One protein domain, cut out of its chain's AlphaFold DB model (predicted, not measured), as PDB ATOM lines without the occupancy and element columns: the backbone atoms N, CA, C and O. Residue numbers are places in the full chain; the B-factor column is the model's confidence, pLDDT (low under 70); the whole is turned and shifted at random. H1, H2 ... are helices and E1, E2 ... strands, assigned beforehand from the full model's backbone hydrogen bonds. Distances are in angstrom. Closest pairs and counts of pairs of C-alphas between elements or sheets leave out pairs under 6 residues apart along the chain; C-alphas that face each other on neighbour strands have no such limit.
ATOM      1  N   PRO A  26      42.814  38.038 -46.634       89.12
ATOM      2  CA  PRO A  26      43.530  38.766 -45.600       89.12
ATOM      3  C   PRO A  26      43.571  40.263 -45.928       89.12
ATOM      4  O   PRO A  26      43.909  40.667 -47.038       89.12
ATOM      5  N   TYR A  27      43.265  41.096 -44.941       85.81
ATOM      6  CA  TYR A  27      43.283  42.549 -45.046       85.81
ATOM      7  C   TYR A  27      44.030  43.156 -43.854       85.81
ATOM      8  O   TYR A  27      43.601  43.061 -42.703       85.81
ATOM      9  N   ALA A  28      45.176  43.783 -44.121       81.75
ATOM     10  CA  ALA A  28      45.984  44.469 -43.118       81.75
ATOM     11  C   ALA A  28      45.820  45.986 -43.279       81.75
ATOM     12  O   ALA A  28      46.415  46.588 -44.169       81.75
ATOM     13  N   ALA A  29      44.997  46.603 -42.426       70.62
ATOM     14  CA  ALA A  29      44.728  48.046 -42.476       70.62
ATOM     15  C   ALA A  29      45.812  48.884 -41.772       70.62
ATOM     16  O   ALA A  29      46.010  50.052 -42.091       70.62
ATOM     17  N   ALA A  30      46.490  48.298 -40.783       70.06
ATOM     18  CA  ALA A  30      47.551  48.921 -39.999       70.06
ATOM     19  C   ALA A  30      48.496  47.828 -39.458       70.06
ATOM     20  O   ALA A  30      48.060  46.679 -39.345       70.06
ATOM     21  N   PRO A  31      49.737  48.155 -39.044       65.12
ATOM     22  CA  PRO A  31      50.729  47.163 -38.605       65.12
ATOM     23  C   PRO A  31      50.238  46.232 -37.484       65.12
ATOM     24  O   PRO A  31      50.676  45.092 -37.391       65.12
ATOM     25  N   CYS A  32      49.294  46.702 -36.659       69.00
ATOM     26  CA  CYS A  32      48.792  45.978 -35.490       69.00
ATOM     27  C   CYS A  32      47.344  45.479 -35.624       69.00
ATOM     28  O   CYS A  32      46.815  44.923 -34.665       69.00
ATOM     29  N   ARG A  33      46.664  45.708 -36.758       79.19
ATOM     30  CA  ARG A  33      45.262  45.293 -36.936       79.19
ATOM     31  C   ARG A  33      45.086  44.503 -38.219       79.19
ATOM     32  O   ARG A  33      45.302  45.007 -39.321       79.19
ATOM     33  N   ARG A  34      44.670  43.255 -38.037       86.56
ATOM     34  CA  ARG A  34      44.509  42.248 -39.078       86.56
ATOM     35  C   ARG A  34      43.040  41.894 -39.183       86.56
ATOM     36  O   ARG A  34      42.399  41.646 -38.166       86.56
ATOM     37  N   PHE A  35      42.537  41.835 -40.404       87.44
ATOM     38  CA  PHE A  35      41.158  41.485 -40.685       87.44
ATOM     39  C   PHE A  35      41.088  40.413 -41.764       87.44
ATOM     40  O   PHE A  35      41.959  40.328 -42.624       87.44
ATOM     41  N   TYR A  36      40.029  39.623 -41.735       88.38
ATOM     42  CA  TYR A  36      39.564  38.876 -42.892       88.38
ATOM     43  C   TYR A  36      38.389  39.626 -43.520       88.38
ATOM     44  O   TYR A  36      37.564  40.191 -42.803       88.38
ATOM     45  N   VAL A  37      38.303  39.632 -44.845       87.56
ATOM     46  CA  VAL A  37      37.228  40.296 -45.594       87.56
ATOM     47  C   VAL A  37      36.615  39.336 -46.612       87.56
ATOM     48  O   VAL A  37      37.323  38.557 -47.249       87.56
ATOM     49  N   CYS A  38      35.291  39.383 -46.769       85.19
ATOM     50  CA  CYS A  38      34.623  38.902 -47.982       85.19
ATOM     51  C   CYS A  38      34.244  40.124 -48.812       85.19
ATOM     52  O   CYS A  38      33.728  41.068 -48.245       85.19
ATOM     53  N   PHE A  39      34.408  40.120 -50.132       79.69
ATOM     54  CA  PHE A  39      33.928  41.241 -50.962       79.69
ATOM     55  C   PHE A  39      32.426  41.173 -51.274       79.69
ATOM     56  O   PHE A  39      31.852  42.105 -51.822       79.69
ATOM     57  N   CYS A  40      31.788  40.059 -50.917       80.31
ATOM     58  CA  CYS A  40      30.362  39.817 -51.086       80.31
ATOM     59  C   CYS A  40      29.473  40.505 -50.041       80.31
ATOM     60  O   CYS A  40      28.287  40.712 -50.274       80.31
ATOM     61  N   HIS A  41      30.052  40.808 -48.882       69.31
ATOM     62  CA  HIS A  41      29.426  41.465 -47.741       69.31
ATOM     63  C   HIS A  41      30.432  42.493 -47.250       69.31
ATOM     64  O   HIS A  41      31.591  42.133 -47.098       69.31
ATOM     65  N   GLU A  42      30.034  43.725 -46.945       68.25
ATOM     66  CA  GLU A  42      30.934  44.777 -46.426       68.25
ATOM     67  C   GLU A  42      31.415  44.508 -44.976       68.25
ATOM     68  O   GLU A  42      31.485  45.397 -44.132       68.25
ATOM     69  N   GLY A  43      31.715  43.250 -44.646       71.50
ATOM     70  CA  GLY A  43      32.132  42.791 -43.331       71.50
ATOM     71  C   GLY A  43      33.648  42.696 -43.210       71.50
ATOM     72  O   GLY A  43      34.297  41.933 -43.929       71.50
ATOM     73  N   LEU A  44      34.196  43.425 -42.237       81.69
ATOM     74  CA  LEU A  44      35.551  43.232 -41.728       81.69
ATOM     75  C   LEU A  44      35.491  42.351 -40.479       81.69
ATOM     76  O   LEU A  44      34.879  42.720 -39.476       81.69
ATOM     77  N   TYR A  45      36.148  41.200 -40.530       83.38
ATOM     78  CA  TYR A  45      36.250  40.282 -39.402       83.38
ATOM     79  C   TYR A  45      37.606  40.456 -38.739       83.38
ATOM     80  O   TYR A  45      38.624  40.244 -39.390       83.38
ATOM     81  N   ASP A  46      37.643  40.824 -37.459       86.56
ATOM     82  CA  ASP A  46      38.902  40.878 -36.713       86.56
ATOM     83  C   ASP A  46      39.591  39.504 -36.746       86.56
ATOM     84  O   ASP A  46      39.002  38.487 -36.366       86.56
ATOM     85  N   ALA A  47      40.826  39.463 -37.251       86.69
ATOM     86  CA  ALA A  47      41.522  38.209 -37.504       86.69
ATOM     87  C   ALA A  47      41.875  37.485 -36.207       86.69
ATOM     88  O   ALA A  47      41.759  36.266 -36.158       86.69
ATOM     89  N   GLN A  48      42.260  38.212 -35.154       83.00
ATOM     90  CA  GLN A  48      42.602  37.599 -33.873       83.00
ATOM     91  C   GLN A  48      41.375  36.922 -33.260       83.00
ATOM     92  O   GLN A  48      41.453  35.778 -32.810       83.00
ATOM     93  N   HIS A  49      40.237  37.614 -33.275       82.94
ATOM     94  CA  HIS A  49      38.985  37.083 -32.758       82.94
ATOM     95  C   HIS A  49      38.486  35.887 -33.576       82.94
ATOM     96  O   HIS A  49      38.178  34.837 -33.008       82.94
ATOM     97  N   LEU A  50      38.434  36.021 -34.905       83.81
ATOM     98  CA  LEU A  50      37.927  34.968 -35.784       83.81
ATOM     99  C   LEU A  50      38.786  33.703 -35.695       83.81
ATOM    100  O   LEU A  50      38.261  32.599 -35.577       83.81
ATOM    101  N   GLU A  51      40.107  33.855 -35.696       85.38
ATOM    102  CA  GLU A  51      41.025  32.731 -35.553       85.38
ATOM    103  C   GLU A  51      40.871  32.032 -34.206       85.38
ATOM    104  O   GLU A  51      40.780  30.809 -34.178       85.38
ATOM    105  N   ALA A  52      40.772  32.784 -33.104       81.00
ATOM    106  CA  ALA A  52      40.561  32.214 -31.776       81.00
ATOM    107  C   ALA A  52      39.251  31.411 -31.689       81.00
ATOM    108  O   ALA A  52      39.218  30.358 -31.049       81.00
ATOM    109  N   LEU A  53      38.186  31.868 -32.359       80.81
ATOM    110  CA  LEU A  53      36.929  31.124 -32.453       80.81
ATOM    111  C   LEU A  53      37.105  29.809 -33.219       80.81
ATOM    112  O   LEU A  53      36.733  28.757 -32.702       80.81
ATOM    113  N   VAL A  54      37.693  29.850 -34.419       80.25
ATOM    114  CA  VAL A  54      37.917  28.651 -35.250       80.25
ATOM    115  C   VAL A  54      38.792  27.636 -34.512       80.25
ATOM    116  O   VAL A  54      38.459  26.456 -34.454       80.25
ATOM    117  N   VAL A  55      39.868  28.107 -33.884       77.38
ATOM    118  CA  VAL A  55      40.751  27.338 -32.996       77.38
ATOM    119  C   VAL A  55      39.964  26.681 -31.855       77.38
ATOM    120  O   VAL A  55      40.115  25.488 -31.590       77.38
ATOM    121  N   GLY A  56      39.097  27.437 -31.178       74.19
ATOM    122  CA  GLY A  56      38.261  26.921 -30.094       74.19
ATOM    123  C   GLY A  56      37.301  25.826 -30.562       74.19
ATOM    124  O   GLY A  56      37.152  24.805 -29.884       74.19
ATOM    125  N   PHE A  57      36.696  25.997 -31.739       74.81
ATOM    126  CA  PHE A  57      35.834  24.983 -32.349       74.81
ATOM    127  C   PHE A  57      36.605  23.730 -32.744       74.81
ATOM    128  O   PHE A  57      36.175  22.630 -32.406       74.81
ATOM    129  N   ALA A  58      37.760  23.892 -33.383       75.12
ATOM    130  CA  ALA A  58      38.672  22.809 -33.723       75.12
ATOM    131  C   ALA A  58      39.044  21.975 -32.484       75.12
ATOM    132  O   ALA A  58      38.909  20.753 -32.491       75.12
ATOM    133  N   ALA A  59      39.402  22.633 -31.379       73.50
ATOM    134  CA  ALA A  59      39.709  21.964 -30.116       73.50
ATOM    135  C   ALA A  59      38.499  21.223 -29.517       73.50
ATOM    136  O   ALA A  59      38.643  20.144 -28.940       73.50
ATOM    137  N   ALA A  60      37.300  21.805 -29.612       73.12
ATOM    138  CA  ALA A  60      36.075  21.178 -29.127       73.12
ATOM    139  C   ALA A  60      35.662  19.970 -29.982       73.12
ATOM    140  O   ALA A  60      35.187  18.979 -29.428       73.12
ATOM    141  N   TYR A  61      35.856  20.049 -31.300       73.88
ATOM    142  CA  TYR A  61      35.610  18.958 -32.237       73.88
ATOM    143  C   TYR A  61      36.577  17.798 -31.989       73.88
ATOM    144  O   TYR A  61      36.118  16.693 -31.716       73.88
ATOM    145  N   ASP A  62      37.888  18.064 -31.938       71.75
ATOM    146  CA  ASP A  62      38.921  17.052 -31.669       71.75
ATOM    147  C   ASP A  62      38.647  16.300 -30.354       71.75
ATOM    148  O   ASP A  62      38.680  15.075 -30.306       71.75
ATOM    149  N   ARG A  63      38.240  17.010 -29.290       69.56
ATOM    150  CA  ARG A  63      37.830  16.377 -28.021       69.56
ATOM    151  C   ARG A  63      36.653  15.409 -28.148       69.56
ATOM    152  O   ARG A  63      36.538  14.515 -27.315       69.56
ATOM    153  N   ARG A  64      35.742  15.630 -29.099       71.12
ATOM    154  CA  ARG A  64      34.548  14.794 -29.300       71.12
ATOM    155  C   ARG A  64      34.822  13.617 -30.229       71.12
ATOM    156  O   ARG A  64      34.197  12.577 -30.053       71.12
ATOM    157  N   THR A  65      35.710  13.780 -31.206       66.88
ATOM    158  CA  THR A  65      35.923  12.798 -32.279       66.88
ATOM    159  C   THR A  65      37.198  11.978 -32.128       66.88
ATOM    160  O   THR A  65      37.311  10.925 -32.754       66.88
ATOM    161  N   ALA A  66      38.161  12.414 -31.316       63.00
ATOM    162  CA  ALA A  66      39.404  11.677 -31.136       63.00
ATOM    163  C   ALA A  66      39.165  10.368 -30.359       63.00
ATOM    164  O   ALA A  66      38.755  10.365 -29.199       63.00
ATOM    165  N   THR A  67      39.459   9.237 -31.002       56.06
ATOM    166  CA  THR A  67      39.495   7.901 -30.378       56.06
ATOM    167  C   THR A  67      40.786   7.652 -29.585       56.06
ATOM    168  O   THR A  67      40.869   6.715 -28.793       56.06
ATOM    169  N   THR A  68      41.788   8.516 -29.757       54.94
ATOM    170  CA  THR A  68      43.044   8.592 -28.995       54.94
ATOM    171  C   THR A  68      43.138   9.920 -28.237       54.94
ATOM    172  O   THR A  68      42.323  10.816 -28.429       54.94
ATOM    173  N   ARG A  69      44.116  10.049 -27.321       53.91
ATOM    174  CA  ARG A  69      44.347  11.272 -26.523       53.91
ATOM    175  C   ARG A  69      44.284  12.516 -27.437       53.91
ATOM    176  O   ARG A  69      44.991  12.502 -28.444       53.91
ATOM    177  N   PRO A  70      43.493  13.558 -27.099       54.50
ATOM    178  CA  PRO A  70      43.231  14.683 -27.999       54.50
ATOM    179  C   PRO A  70      44.544  15.292 -28.488       54.50
ATOM    180  O   PRO A  70      45.460  15.513 -27.682       54.50
ATOM    181  N   LEU A  71      44.646  15.521 -29.799       55.97
ATOM    182  CA  LEU A  71      45.888  15.929 -30.452       55.97
ATOM    183  C   LEU A  71      46.370  17.272 -29.881       55.97
ATOM    184  O   LEU A  71      47.577  17.457 -29.681       55.97
ATOM    185  N   ILE A  72      45.441  18.185 -29.554       56.16
ATOM    186  CA  ILE A  72      45.749  19.508 -28.994       56.16
ATOM    187  C   ILE A  72      44.683  19.947 -27.963       56.16
ATOM    188  O   ILE A  72      43.499  20.079 -28.257       56.16
ATOM    189  N   THR A  73      45.102  20.219 -26.720       62.47
ATOM    190  CA  THR A  73      44.262  20.844 -25.678       62.47
ATOM    191  C   THR A  73      44.271  22.369 -25.814       62.47
ATOM    192  O   THR A  73      45.235  22.919 -26.328       62.47
ATOM    193  N   TYR A  74      43.252  23.077 -25.304       58.78
ATOM    194  CA  TYR A  74      43.212  24.557 -25.288       58.78
ATOM    195  C   TYR A  74      44.540  25.204 -24.838       58.78
ATOM    196  O   TYR A  74      44.989  26.177 -25.429       58.78
ATOM    197  N   GLN A  75      45.210  24.610 -23.847       63.16
ATOM    198  CA  GLN A  75      46.520  25.061 -23.376       63.16
ATOM    199  C   GLN A  75      47.620  24.906 -24.439       63.16
ATOM    200  O   GLN A  75      48.365  25.844 -24.692       63.16
ATOM    201  N   ARG A  76      47.675  23.762 -25.135       67.88
ATOM    202  CA  ARG A  76      48.606  23.578 -26.255       67.88
ATOM    203  C   ARG A  76      48.330  24.557 -27.391       67.88
ATOM    204  O   ARG A  76      49.284  25.016 -28.000       67.88
ATOM    205  N   TRP A  77      47.071  24.910 -27.654       69.88
ATOM    206  CA  TRP A  77      46.738  25.918 -28.670       69.88
ATOM    207  C   TRP A  77      47.327  27.298 -28.337       69.88
ATOM    208  O   TRP A  77      47.799  27.975 -29.242       69.88
ATOM    209  N   GLN A  78      47.346  27.702 -27.061       67.50
ATOM    210  CA  GLN A  78      47.951  28.975 -26.637       67.50
ATOM    211  C   GLN A  78      49.486  28.976 -26.715       67.50
ATOM    212  O   GLN A  78      50.087  30.032 -26.895       67.50
ATOM    213  N   GLU A  79      50.111  27.808 -26.574       75.25
ATOM    214  CA  GLU A  79      51.570  27.632 -26.600       75.25
ATOM    215  C   GLU A  79      52.117  27.303 -28.007       75.25
ATOM    216  O   GLU A  79      53.330  27.281 -28.205       75.25
ATOM    217  N   SER A  80      51.242  27.042 -28.983       76.19
ATOM    218  CA  SER A  80      51.610  26.626 -30.344       76.19
ATOM    219  C   SER A  80      51.986  27.800 -31.248       76.19
ATOM    220  O   SER A  80      51.433  28.896 -31.137       76.19
ATOM    221  N   THR A  81      52.883  27.553 -32.207       82.69
ATOM    222  CA  THR A  81      53.188  28.520 -33.275       82.69
ATOM    223  C   THR A  81      52.023  28.625 -34.256       82.69
ATOM    224  O   THR A  81      51.213  27.701 -34.383       82.69
ATOM    225  N   ARG A  82      51.926  29.725 -35.013       81.81
ATOM    226  CA  ARG A  82      50.847  29.861 -36.011       81.81
ATOM    227  C   ARG A  82      50.950  28.798 -37.109       81.81
ATOM    228  O   ARG A  82      49.920  28.352 -37.613       81.81
ATOM    229  N   ALA A  83      52.161  28.359 -37.445       81.94
ATOM    230  CA  ALA A  83      52.387  27.252 -38.371       81.94
ATOM    231  C   ALA A  83      51.791  25.934 -37.849       81.94
ATOM    232  O   ALA A  83      51.048  25.271 -38.579       81.94
ATOM    233  N   ASP A  84      52.032  25.604 -36.575       80.62
ATOM    234  CA  ASP A  84      51.470  24.407 -35.935       80.62
ATOM    235  C   ASP A  84      49.939  24.447 -35.938       80.62
ATOM    236  O   ASP A  84      49.280  23.462 -36.292       80.62
ATOM    237  N   LEU A  85      49.368  25.611 -35.606       79.50
ATOM    238  CA  LEU A  85      47.921  25.811 -35.605       79.50
ATOM    239  C   LEU A  85      47.324  25.619 -36.998       79.50
ATOM    240  O   LEU A  85      46.328  24.911 -37.148       79.50
ATOM    241  N   ARG A  86      47.945  26.195 -38.033       83.44
ATOM    242  CA  ARG A  86      47.479  26.049 -39.416       83.44
ATOM    243  C   ARG A  86      47.537  24.594 -39.873       83.44
ATOM    244  O   ARG A  86      46.564  24.093 -40.431       83.44
ATOM    245  N   GLN A  87      48.640  23.895 -39.609       81.50
ATOM    246  CA  GLN A  87      48.782  22.491 -39.994       81.50
ATOM    247  C   GLN A  87      47.762  21.596 -39.280       81.50
ATOM    248  O   GLN A  87      47.293  20.608 -39.846       81.50
ATOM    249  N   HIS A  88      47.415  21.919 -38.037       78.56
ATOM    250  CA  HIS A  88      46.377  21.196 -37.319       78.56
ATOM    251  C   HIS A  88      44.978  21.474 -37.886       78.56
ATOM    252  O   HIS A  88      44.216  20.533 -38.087       78.56
ATOM    253  N   LEU A  89      44.657  22.732 -38.217       79.25
ATOM    254  CA  LEU A  89      43.393  23.083 -38.873       79.25
ATOM    255  C   LEU A  89      43.218  22.358 -40.214       79.25
ATOM    256  O   LEU A  89      42.144  21.823 -40.470       79.25
ATOM    257  N   ILE A  90      44.273  22.274 -41.031       81.06
ATOM    258  CA  ILE A  90      44.257  21.512 -42.291       81.06
ATOM    259  C   ILE A  90      43.917  20.044 -42.023       81.06
ATOM    260  O   ILE A  90      42.984  19.515 -42.622       81.06
ATOM    261  N   ARG A  91      44.608  19.410 -41.068       78.12
ATOM    262  CA  ARG A  91      44.354  18.007 -40.707       78.12
ATOM    263  C   ARG A  91      42.929  17.775 -40.217       78.12
ATOM    264  O   ARG A  91      42.344  16.749 -40.539       78.12
ATOM    265  N   LEU A  92      42.366  18.711 -39.457       75.38
ATOM    266  CA  LEU A  92      40.975  18.633 -39.011       75.38
ATOM    267  C   LEU A  92      39.986  18.733 -40.171       75.38
ATOM    268  O   LEU A  92      39.031  17.963 -40.206       75.38
ATOM    269  N   VAL A  93      40.214  19.645 -41.121       72.00
ATOM    270  CA  VAL A  93      39.389  19.752 -42.334       72.00
ATOM    271  C   VAL A  93      39.468  18.458 -43.143       72.00
ATOM    272  O   VAL A  93      38.435  17.917 -43.520       72.00
ATOM    273  N   GLU A  94      40.669  17.917 -43.351       70.69
ATOM    274  CA  GLU A  94      40.868  16.636 -44.038       70.69
ATOM    275  C   GLU A  94      40.156  15.482 -43.316       70.69
ATOM    276  O   GLU A  94      39.442  14.709 -43.947       70.69
ATOM    277  N   GLN A  95      40.292  15.381 -41.991       66.12
ATOM    278  CA  GLN A  95      39.624  14.347 -41.194       66.12
ATOM    279  C   GLN A  95      38.102  14.479 -41.222       66.12
ATOM    280  O   GLN A  95      37.414  13.466 -41.345       66.12
ATOM    281  N   ALA A  96      37.571  15.700 -41.122       62.19
ATOM    282  CA  ALA A  96      36.138  15.940 -41.224       62.19
ATOM    283  C   ALA A  96      35.616  15.467 -42.587       62.19
ATOM    284  O   ALA A  96      34.713  14.642 -42.615       62.19
ATOM    285  N   LEU A  97      36.275  15.866 -43.684       54.31
ATOM    286  CA  LEU A  97      35.924  15.463 -45.052       54.31
ATOM    287  C   LEU A  97      36.019  13.944 -45.289       54.31
ATOM    288  O   LEU A  97      35.238  13.395 -46.065       54.31
ATOM    289  N   VAL A  98      36.967  13.258 -44.640       53.72
ATOM    290  CA  VAL A  98      37.137  11.796 -44.737       53.72
ATOM    291  C   VAL A  98      36.055  11.038 -43.961       53.72
ATOM    292  O   VAL A  98      35.629   9.969 -44.400       53.72
ATOM    293  N   HIS A  99      35.601  11.563 -42.819       50.53
ATOM    294  CA  HIS A  99      34.589  10.918 -41.971       50.53
ATOM    295  C   HIS A  99      33.142  11.326 -42.293       50.53
ATOM    296  O   HIS A  99      32.210  10.692 -41.799       50.53
ATOM    297  N   GLY A 100      32.951  12.314 -43.165       45.56
ATOM    298  CA  GLY A 100      31.682  12.667 -43.785       45.56
ATOM    299  C   GLY A 100      31.884  13.847 -44.742       45.56
ATOM    300  O   GLY A 100      32.597  14.784 -44.403       45.56
ATOM    301  N   PRO A 101      31.260  13.868 -45.930       43.41
ATOM    302  CA  PRO A 101      31.378  14.994 -46.865       43.41
ATOM    303  C   PRO A 101      30.706  16.283 -46.357       43.41
ATOM    304  O   PRO A 101      30.673  17.284 -47.071       43.41
ATOM    305  N   GLU A 102      30.160  16.268 -45.141       45.66
ATOM    306  CA  GLU A 102      29.590  17.428 -44.478       45.66
ATOM    307  C   GLU A 102      30.704  18.453 -44.233       45.66
ATOM    308  O   GLU A 102      31.555  18.312 -43.353       45.66
ATOM    309  N   SER A 103      30.716  19.505 -45.048       47.31
ATOM    310  CA  SER A 103      31.529  20.687 -44.793       47.31
ATOM    311  C   SER A 103      31.306  21.148 -43.354       47.31
ATOM    312  O   SER A 103      30.160  21.359 -42.953       47.31
ATOM    313  N   VAL A 104      32.381  21.354 -42.586       50.62
ATOM    314  CA  VAL A 104      32.290  22.020 -41.281       50.62
ATOM    315  C   VAL A 104      31.883  23.473 -41.535       50.62
ATOM    316  O   VAL A 104      32.720  24.344 -41.770       50.62
TER     317      VAL A 104
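Overview. This is residues 26 to 104 of the 120 residues of an uncharacterized protein of Micromonospora inaquosa (UniProt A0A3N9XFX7). A small three-stranded sheet sits at one end of a long helix, H1, which makes the longest axis; H3 crosses H1 on a slant farther along, packing on its residues 55 to 62, with the short H2 nearby. The printed part has 79 residues, with three named strands and then three named helices, in the order E1, E2, E3, H1, H2, H3. The antiparallel sheet runs E1, E2, E3, and the class is mixed, helices and strands. The whole is loose and flat, with a radius of gyration of the C-alphas of 14.4 A and spans of 42 by 31 by 17 A.

Along the chain. E1, residues 26 to 30, begins with C-alpha 26 at (43.530, 38.766, -45.600) and is 12.3 A long. E2, residues 33 to 37, is 12.8 A long, and E3 is residues 44 to 46. H1, residues 47 to 65, begins at (41.522, 38.209, -37.504) and is 26.5 A long. H2 is residues 74 to 79. H3, residues 82 to 99, is 25.7 A long and ends at (34.589, 10.918, -41.971).

Arrangement. The strands form a meander, each the antiparallel neighbour of the one before. In the hairpin E1 and E2, N 27 and O 35 are 2.8 A apart, within hydrogen-bond range; in the hairpin E2 and E3, N 36 and O 45 are too, at 2.8 A. H1 only grazes the sheet, with its residues 47 to 51. H1 touches H3 at a steep tilt of 46 degrees, the same way, the closest C-alphas being those of Ala 58 and Leu 89, 7.0 A. H1 and H2 only just touch, with 3 pairs of C-alphas within 8 A, the closest those of Ala 59 and Tyr 74, 6.5 A. H2 and H3 are apart from E1, E2 and E3. In H1, H2 and H3 every O i to N i+4 pair is within hydrogen-bond range.

Size, cuts and confidence. The two C-alphas farthest apart, those of Ala 30 and Thr 67, are 42.9 A apart. The printed part has no cut, and no link is long. Mean pLDDT of the printed part is 72.1; 29 residues are under 70, among them 65 to 78 and 95 to 104.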